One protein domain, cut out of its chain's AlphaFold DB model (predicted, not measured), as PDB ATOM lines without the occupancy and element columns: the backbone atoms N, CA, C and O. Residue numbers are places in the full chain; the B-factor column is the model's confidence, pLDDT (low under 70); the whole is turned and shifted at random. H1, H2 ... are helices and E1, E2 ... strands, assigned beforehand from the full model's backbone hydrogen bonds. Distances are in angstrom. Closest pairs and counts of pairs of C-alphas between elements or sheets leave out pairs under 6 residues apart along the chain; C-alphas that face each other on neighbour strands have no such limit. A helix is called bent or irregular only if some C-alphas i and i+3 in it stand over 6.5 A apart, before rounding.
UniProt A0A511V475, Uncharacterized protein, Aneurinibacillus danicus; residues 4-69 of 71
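AT A GLANCE: This is residues 4 to 69 of the 71 residues of an uncharacterized protein of Aneurinibacillus danicus (UniProt A0A511V475). A small compact head of short strands, loops and one helix has a single long helical arm, H2, sticking out from it. In the head, the two short strands E1 and E2 pair side by side, H1 packs on E2, and the rest is made of the links, among them the first part of the long stretch of residues 35 to 51, which has no named element and pairs at residues 46 to 47 with E1. The printed part has 66 residues, with E1, H1, E2 and H2 in that order along the chain; the sheet's order is E1 - E2, antiparallel, and the class is mostly helix. The whole is extended, with a radius of gyration of the C-alphas of 16.8 A and spans of 51 by 26 by 17 A, the arm making the length.

IN THESE COORDINATES: E1 is residues 4 to 6, beginning at C-alpha 4 at (248.078, 168.678, 131.631). H1 is residues 17 to 29, 14.4 A long; it is irregular, with C-alphas 22 and 25 standing 9.5 A apart. E2 is residues 32 to 34. H2 is residues 52 to 67, 23.0 A from first to last C-alpha, ending at C-alpha 67 at (260.087, 138.287, 143.259).

HOW THE PARTS SIT: E1 and E2 are antiparallel neighbours, at 122 degrees between directions; N 4 and O 33 are within hydrogen-bond range at 2.9 A, as are N 33 and O 4 at 2.8 A. Residues 5 to 6 of E1 also pair antiparallel with residues 46 to 47. The closest C-alphas of H1 and E2 are those of Glu 19 and Leu 34, 6.7 A apart. H2 is apart from both E1 and H1. In H2 every O i to N i+4 pair is within hydrogen-bond range, in H1 6 of 9.

THE WHOLE: Residues 51 to 69 stand free; the body without them spans 26 by 23 by 17 A. The C-alphas of Glu 17 and Gly 69 are the two farthest apart, 52.4 A. The printed part has no cut. The link from E2 to H2, 17 residues, is long. The mean pLDDT of the printed part is 90.6, and residues 50, 52 and 69 are under 70.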
ATOM      1  N   VAL A   4     246.675 168.235 131.553       94.44
ATOM      2  CA  VAL A   4     248.078 168.678 131.631       94.44
ATOM      3  C   VAL A   4     248.134 170.117 132.130       94.44
ATOM      4  O   VAL A   4     247.154 170.845 131.973       94.44
ATOM      5  N   ARG A   5     249.247 170.545 132.723       95.44
ATOM      6  CA  ARG A   5     249.489 171.960 133.033       95.44
ATOM      7  C   ARG A   5     250.387 172.546 131.954       95.44
ATOM      8  O   ARG A   5     251.429 171.980 131.663       95.44
ATOM      9  N   VAL A   6     249.978 173.648 131.346       96.31
ATOM     10  CA  VAL A   6     250.781 174.361 130.350       96.31
ATOM     11  C   VAL A   6     251.650 175.384 131.066       96.31
ATOM     12  O   VAL A   6     251.144 176.186 131.853       96.31
ATOM     13  N   THR A   7     252.952 175.352 130.798       96.31
ATOM     14  CA  THR A   7     253.909 176.295 131.377       96.31
ATOM     15  C   THR A   7     253.689 177.691 130.779       96.31
ATOM     16  O   THR A   7     253.494 177.797 129.560       96.31
ATOM     17  N   PRO A   8     253.722 178.772 131.585       93.56
ATOM     18  CA  PRO A   8     253.647 180.139 131.072       93.56
ATOM     19  C   PRO A   8     254.674 180.394 129.959       93.56
ATOM     20  O   PRO A   8     255.808 179.938 130.050       93.56
ATOM     21  N   GLY A   9     254.272 181.108 128.906       93.25
ATOM     22  CA  GLY A   9     255.112 181.352 127.724       93.25
ATOM     23  C   GLY A   9     255.008 180.287 126.625       93.25
ATOM     24  O   GLY A   9     255.513 180.503 125.530       93.25
ATOM     25  N   SER A  10     254.305 179.178 126.869       95.94
ATOM     26  CA  SER A  10     254.024 178.174 125.837       95.94
ATOM     27  C   SER A  10     252.985 178.658 124.827       95.94
ATOM     28  O   SER A  10     251.946 179.211 125.195       95.94
ATOM     29  N   PHE A  11     253.209 178.355 123.552       96.19
ATOM     30  CA  PHE A  11     252.322 178.748 122.460       96.19
ATOM     31  C   PHE A  11     251.327 177.633 122.133       96.19
ATOM     32  O   PHE A  11     251.585 176.750 121.310       96.19
ATOM     33  N   VAL A  12     250.161 177.676 122.780       96.81
ATOM     34  CA  VAL A  12     249.039 176.764 122.519       96.81
ATOM     35  C   VAL A  12     247.760 177.535 122.220       96.81
ATOM     36  O   VAL A  12     247.549 178.639 122.718       96.81
ATOM     37  N   SER A  13     246.868 176.922 121.446       97.12
ATOM     38  CA  SER A  13     245.579 177.513 121.093       97.12
ATOM     39  C   SER A  13     244.753 177.877 122.334       97.12
ATOM     40  O   SER A  13     244.817 177.161 123.345       97.12
ATOM     41  N   PRO A  14     243.898 178.913 122.266       96.25
ATOM     42  CA  PRO A  14     242.985 179.241 123.356       96.25
ATOM     43  C   PRO A  14     242.038 178.067 123.674       96.25
ATOM     44  O   PRO A  14     241.812 177.202 122.817       96.25
ATOM     45  N   PRO A  15     241.497 178.000 124.902       96.56
ATOM     46  CA  PRO A  15     240.577 176.940 125.289       96.56
ATOM     47  C   PRO A  15     239.253 177.032 124.533       96.56
ATOM     48  O   PRO A  15     238.650 178.099 124.416       96.56
ATOM     49  N   GLN A  16     238.785 175.886 124.043       95.94
ATOM     50  CA  GLN A  16     237.490 175.779 123.370       95.94
ATOM     51  C   GLN A  16     236.343 175.724 124.390       95.94
ATOM     52  O   GLN A  16     236.529 175.302 125.529       95.94
ATOM     53  N   GLU A  17     235.114 176.041 123.973       96.56
ATOM     54  CA  GLU A  17     233.927 175.969 124.847       96.56
ATOM     55  C   GLU A  17     233.670 174.576 125.440       96.56
ATOM     56  O   GLU A  17     233.110 174.424 126.525       96.56
ATOM     57  N   LYS A  18     234.074 173.517 124.733       95.50
ATOM     58  CA  LYS A  18     234.014 172.154 125.273       95.50
ATOM     59  C   LYS A  18     235.000 171.975 126.430       95.50
ATOM     60  O   LYS A  18     234.637 171.397 127.447       95.50
ATOM     61  N   GLU A  19     236.213 172.495 126.289       95.94
ATOM     62  CA  GLU A  19     237.256 172.433 127.310       95.94
ATOM     63  C   GLU A  19     236.834 173.199 128.566       95.94
ATOM     64  O   GLU A  19     236.847 172.629 129.658       95.94
ATOM     65  N   LYS A  20     236.339 174.435 128.396       96.44
ATOM     66  CA  LYS A  20     235.793 175.263 129.484       96.44
ATOM     67  C   LYS A  20     234.705 174.538 130.271       96.44
ATOM     68  O   LYS A  20     234.760 174.503 131.492       96.44
ATOM     69  N   ARG A  21     233.760 173.881 129.591       96.50
ATOM     70  CA  ARG A  21     232.691 173.111 130.256       96.50
ATOM     71  C   ARG A  21     233.187 171.860 130.985       96.50
ATOM     72  O   ARG A  21     232.544 171.427 131.933       96.50
ATOM     73  N   MET A  22     234.297 171.265 130.549       94.25
ATOM     74  CA  MET A  22     234.820 170.024 131.133       94.25
ATOM     75  C   MET A  22     235.691 170.243 132.370       94.25
ATOM     76  O   MET A  22     235.711 169.379 133.245       94.25
ATOM     77  N   ILE A  23     236.456 171.336 132.421       94.56
ATOM     78  CA  ILE A  23     237.379 171.606 133.537       94.56
ATOM     79  C   ILE A  23     237.111 172.933 134.254       94.56
ATOM     80  O   ILE A  23     237.672 173.148 135.317       94.56
ATOM     81  N   GLY A  24     236.232 173.794 133.749       96.38
ATOM     82  CA  GLY A  24     235.915 175.078 134.372       96.38
ATOM     83  C   GLY A  24     236.992 176.147 134.169       96.38
ATOM     84  O   GLY A  24     238.134 175.866 133.795       96.38
ATOM     85  N   GLU A  25     236.611 177.399 134.417       95.62
ATOM     86  CA  GLU A  25     237.485 178.563 134.219       95.62
ATOM     87  C   GLU A  25     238.614 178.645 135.246       95.62
ATOM     88  O   GLU A  25     239.725 179.021 134.893       95.62
ATOM     89  N   GLU A  26     238.376 178.219 136.487       96.19
ATOM     90  CA  GLU A  26     239.392 178.210 137.545       96.19
ATOM     91  C   GLU A  26     240.599 177.337 137.167       96.19
ATOM     92  O   GLU A  26     241.751 177.762 137.250       96.19
ATOM     93  N   HIS A  27     240.353 176.125 136.661       94.75
ATOM     94  CA  HIS A  27     241.430 175.250 136.202       94.75
ATOM     95  C   HIS A  27     242.180 175.843 135.004       94.75
ATOM     96  O   HIS A  27     243.411 175.777 134.975       94.75
ATOM     97  N   LEU A  28     241.464 176.444 134.049       95.25
ATOM     98  CA  LEU A  28     242.078 177.139 132.916       95.25
ATOM     99  C   LEU A  28     242.955 178.311 133.376       95.25
ATOM    100  O   LEU A  28     244.061 178.471 132.864       95.25
ATOM    101  N   ALA A  29     242.501 179.081 134.369       94.88
ATOM    102  CA  ALA A  29     243.239 180.202 134.944       94.88
ATOM    103  C   ALA A  29     244.549 179.752 135.611       94.88
ATOM    104  O   ALA A  29     245.555 180.451 135.533       94.88
ATOM    105  N   CYS A  30     244.586 178.550 136.190       93.88
ATOM    106  CA  CYS A  30     245.817 177.945 136.708       93.88
ATOM    107  C   CYS A  30     246.704 177.294 135.624       93.88
ATOM    108  O   CYS A  30     247.649 176.574 135.960       93.88
ATOM    109  N   GLY A  31     246.395 177.472 134.338       94.50
ATOM    110  CA  GLY A  31     247.140 176.879 133.226       94.50
ATOM    111  C   GLY A  31     246.834 175.400 132.975       94.50
ATOM    112  O   GLY A  31     247.544 174.757 132.204       94.50
ATOM    113  N   MET A  32     245.799 174.821 133.594       95.69
ATOM    114  CA  MET A  32     245.391 173.449 133.279       95.69
ATOM    115  C   MET A  32     244.675 173.406 131.935       95.69
ATOM    116  O   MET A  32     243.765 174.187 131.688       95.69
ATOM    117  N   ARG A  33     245.037 172.442 131.093       96.50
ATOM    118  CA  ARG A  33     244.442 172.199 129.778       96.50
ATOM    119  C   ARG A  33     244.129 170.722 129.585       96.50
ATOM    120  O   ARG A  33     244.670 169.844 130.259       96.50
ATOM    121  N   LEU A  34     243.250 170.435 128.639       95.62
ATOM    122  CA  LEU A  34     243.043 169.110 128.083       95.62
ATOM    123  C   LEU A  34     243.946 168.974 126.858       95.62
ATOM    124  O   LEU A  34     243.653 169.536 125.806       95.62
ATOM    125  N   ALA A  35     245.024 168.194 126.970       95.38
ATOM    126  CA  ALA A  35     245.981 167.970 125.881       95.38
ATOM    127  C   ALA A  35     245.298 167.485 124.595       95.38
ATOM    128  O   ALA A  35     245.711 167.824 123.496       95.38
ATOM    129  N   CYS A  36     244.200 166.745 124.735       95.50
ATOM    130  CA  CYS A  36     243.416 166.251 123.614       95.50
ATOM    131  C   CYS A  36     242.580 167.327 122.877       95.50
ATOM    132  O   CYS A  36     241.997 167.022 121.840       95.50
ATOM    133  N   GLN A  37     242.500 168.560 123.391       95.81
ATOM    134  CA  GLN A  37     241.787 169.697 122.780       95.81
ATOM    135  C   GLN A  37     242.696 170.905 122.491       95.81
ATOM    136  O   GLN A  37     242.298 171.804 121.751       95.81
ATOM    137  N   ALA A  38     243.912 170.939 123.040       95.75
ATOM    138  CA  ALA A  38     244.882 172.002 122.795       95.75
ATOM    139  C   ALA A  38     245.687 171.737 121.512       95.75
ATOM    140  O   ALA A  38     246.198 170.638 121.306       95.75
ATOM    141  N   ARG A  39     245.835 172.754 120.654       96.75
ATOM    142  CA  ARG A  39     246.728 172.703 119.486       96.75
ATOM    143  C   ARG A  39     248.006 173.474 119.778       96.75
ATOM    144  O   ARG A  39     247.939 174.602 120.256       96.75
ATOM    145  N   VAL A  40     249.149 172.883 119.457       97.06
ATOM    146  CA  VAL A  40     250.455 173.547 119.544       97.06
ATOM    147  C   VAL A  40     250.572 174.565 118.407       97.06
ATOM    148  O   VAL A  40     250.271 174.245 117.259       97.06
ATOM    149  N   GLN A  41     250.956 175.798 118.737       97.25
ATOM    150  CA  GLN A  41     251.116 176.922 117.802       97.25
ATOM    151  C   GLN A  41     252.555 177.465 117.764       97.25
ATOM    152  O   GLN A  41     252.847 178.376 116.997       97.25
ATOM    153  N   GLY A  42     253.451 176.900 118.572       96.31
ATOM    154  CA  GLY A  42     254.867 177.241 118.660       96.31
ATOM    155  C   GLY A  42     255.542 176.343 119.693       96.31
ATOM    156  O   GLY A  42     255.053 175.248 119.968       96.31
ATOM    157  N   GLU A  43     256.639 176.798 120.288       97.00
ATOM    158  CA  GLU A  43     257.265 176.057 121.383       97.00
ATOM    159  C   GLU A  43     256.305 175.954 122.575       97.00
ATOM    160  O   GLU A  43     255.671 176.933 122.981       97.00
ATOM    161  N   ALA A  44     256.143 174.744 123.105       96.38
ATOM    162  CA  ALA A  44     255.229 174.486 124.203       96.38
ATOM    163  C   ALA A  44     255.853 173.516 125.198       96.38
ATOM    164  O   ALA A  44     256.283 172.420 124.838       96.38
ATOM    165  N   GLN A  45     255.832 173.916 126.462       96.75
ATOM    166  CA  GLN A  45     256.226 173.098 127.589       96.75
ATOM    167  C   GLN A  45     254.990 172.785 128.433       96.75
ATOM    168  O   GLN A  45     254.141 173.643 128.694       96.75
ATOM    169  N   VAL A  46     254.864 171.519 128.826       95.12
ATOM    170  CA  VAL A  46     253.747 171.044 129.641       95.12
ATOM    171  C   VAL A  46     254.244 170.144 130.759       95.12
ATOM    172  O   VAL A  46     255.171 169.357 130.581       95.12
ATOM    173  N   GLU A  47     253.574 170.222 131.900       93.25
ATOM    174  CA  GLU A  47     253.764 169.324 133.026       93.25
ATOM    175  C   GLU A  47     252.619 168.313 133.067       93.25
ATOM    176  O   GLU A  47     251.427 168.652 133.043       93.25
ATOM    177  N   LEU A  48     252.990 167.038 133.144       88.19
ATOM    178  CA  LEU A  48     252.047 165.955 133.367       88.19
ATOM    179  C   LEU A  48     251.862 165.786 134.872       88.19
ATOM    180  O   LEU A  48     252.805 165.448 135.583       88.19
ATOM    181  N   ALA A  49     250.636 165.985 135.356       73.94
ATOM    182  CA  ALA A  49     250.309 165.610 136.722       73.94
ATOM    183  C   ALA A  49     250.444 164.089 136.848       73.94
ATOM    184  O   ALA A  49     249.796 163.331 136.117       73.94
ATOM    185  N   GLU A  50     251.297 163.645 137.762       67.38
ATOM    186  CA  GLU A  50     251.536 162.229 137.974       67.38
ATOM    187  C   GLU A  50     250.229 161.549 138.402       67.38
ATOM    188  O   GLU A  50     249.563 161.952 139.359       67.38
ATOM    189  N   SER A  51     249.799 160.536 137.648       70.50
ATOM    190  CA  SER A  51     248.570 159.826 137.995       70.50
ATOM    191  C   SER A  51     248.826 158.884 139.175       70.50
ATOM    192  O   SER A  51     249.849 158.198 139.206       70.50
ATOM    193  N   ARG A  52     247.869 158.765 140.112       67.00
ATOM    194  CA  ARG A  52     247.917 157.744 141.185       67.00
ATOM    195  C   ARG A  52     248.226 156.345 140.636       67.00
ATOM    196  O   ARG A  52     248.966 155.595 141.255       67.00
ATOM    197  N   LEU A  53     247.695 156.018 139.456       73.75
ATOM    198  CA  LEU A  53     247.942 154.745 138.780       73.75
ATOM    199  C   LEU A  53     249.418 154.555 138.420       73.75
ATOM    200  O   LEU A  53     249.945 153.472 138.627       73.75
ATOM    201  N   ALA A  54     250.107 155.595 137.948       73.94
ATOM    202  CA  ALA A  54     251.532 155.508 137.626       73.94
ATOM    203  C   ALA A  54     252.405 155.258 138.868       73.94
ATOM    204  O   ALA A  54     253.448 154.614 138.771       73.94
ATOM    205  N   SER A  55     252.001 155.764 140.036       74.44
ATOM    206  CA  SER A  55     252.657 155.435 141.309       74.44
ATOM    207  C   SER A  55     252.418 153.965 141.687       74.44
ATOM    208  O   SER A  55     253.378 153.233 141.905       74.44
ATOM    209  N   VAL A  56     251.165 153.498 141.633       81.88
ATOM    210  CA  VAL A  56     250.806 152.101 141.948       81.88
ATOM    211  C   VAL A  56     251.489 151.101 141.010       81.88
ATOM    212  O   VAL A  56     252.026 150.098 141.474       81.88
ATOM    213  N   VAL A  57     251.512 151.379 139.704       85.19
ATOM    214  CA  VAL A  57     252.155 150.518 138.699       85.19
ATOM    215  C   VAL A  57     253.658 150.412 138.947       85.19
ATOM    216  O   VAL A  57     254.196 149.312 138.864       85.19
ATOM    217  N   ARG A  58     254.344 151.504 139.314       84.38
ATOM    218  CA  ARG A  58     255.770 151.446 139.685       84.38
ATOM    219  C   ARG A  58     256.002 150.534 140.880       84.38
ATOM    220  O   ARG A  58     256.812 149.621 140.783       84.38
ATOM    221  N   THR A  59     255.215 150.699 141.942       84.69
ATOM    222  CA  THR A  59     255.302 149.833 143.124       84.69
ATOM    223  C   THR A  59     255.051 148.361 142.780       84.69
ATOM    224  O   THR A  59     255.706 147.479 143.325       84.69
ATOM    225  N   GLN A  60     254.110 148.065 141.878       86.88
ATOM    226  CA  GLN A  60     253.840 146.691 141.438       86.88
ATOM    227  C   GLN A  60     254.983 146.108 140.595       86.88
ATOM    228  O   GLN A  60     255.372 144.964 140.819       86.88
ATOM    229  N   LEU A  61     255.548 146.887 139.668       88.38
ATOM    230  CA  LEU A  61     256.687 146.466 138.847       88.38
ATOM    231  C   LEU A  61     257.952 146.243 139.690       88.38
ATOM    232  O   LEU A  61     258.698 145.303 139.432       88.38
ATOM    233  N   GLU A  62     258.183 147.065 140.715       89.62
ATOM    234  CA  GLU A  62     259.290 146.895 141.667       89.62
ATOM    235  C   GLU A  62     259.153 145.598 142.472       89.62
ATOM    236  O   GLU A  62     260.116 144.839 142.575       89.62
ATOM    237  N   LYS A  63     257.946 145.288 142.966       88.69
ATOM    238  CA  LYS A  63     257.664 144.014 143.648       88.69
ATOM    239  C   LYS A  63     257.912 142.807 142.740       88.69
ATOM    240  O   LYS A  63     258.570 141.863 143.159       88.69
ATOM    241  N   GLN A  64     257.468 142.865 141.482       87.31
ATOM    242  CA  GLN A  64     257.699 141.783 140.514       87.31
ATOM    243  C   GLN A  64     259.189 141.552 140.225       87.31
ATOM    244  O   GLN A  64     259.607 140.406 140.070       87.31
ATOM    245  N   ARG A  65     260.006 142.614 140.163       87.62
ATOM    246  CA  ARG A  65     261.465 142.480 139.995       87.62
ATOM    247  C   ARG A  65     262.116 141.790 141.193       87.62
ATOM    248  O   ARG A  65     262.922 140.885 140.999       87.62
ATOM    249  N   GLN A  66     261.707 142.154 142.411       83.00
ATOM    250  CA  GLN A  66     262.182 141.509 143.641       83.00
ATOM    251  C   GLN A  66     261.804 140.022 143.692       83.00
ATOM    252  O   GLN A  66     262.640 139.191 144.040       83.00
ATOM    253  N   GLU A  67     260.574 139.674 143.301       83.12
ATOM    254  CA  GLU A  67     260.087 138.287 143.259       83.12
ATOM    255  C   GLU A  67     260.790 137.435 142.191       83.12
ATOM    256  O   GLU A  67     261.023 136.247 142.413       83.12
ATOM    257  N   ARG A  68     261.169 138.021 141.045       80.81
ATOM    258  CA  ARG A  68     261.922 137.319 139.988       80.81
ATOM    259  C   ARG A  68     263.416 137.164 140.293       80.81
ATOM    260  O   ARG A  68     264.114 136.535 139.504       80.81
ATOM    261  N   GLY A  69     263.902 137.696 141.418       67.25
ATOM    262  CA  GLY A  69     265.311 137.606 141.812       67.25
ATOM    263  C   GLY A  69     266.262 138.361 140.879       67.25
ATOM    264  O   GLY A  69     267.465 138.117 140.909       67.25
TER     265      GLY A  69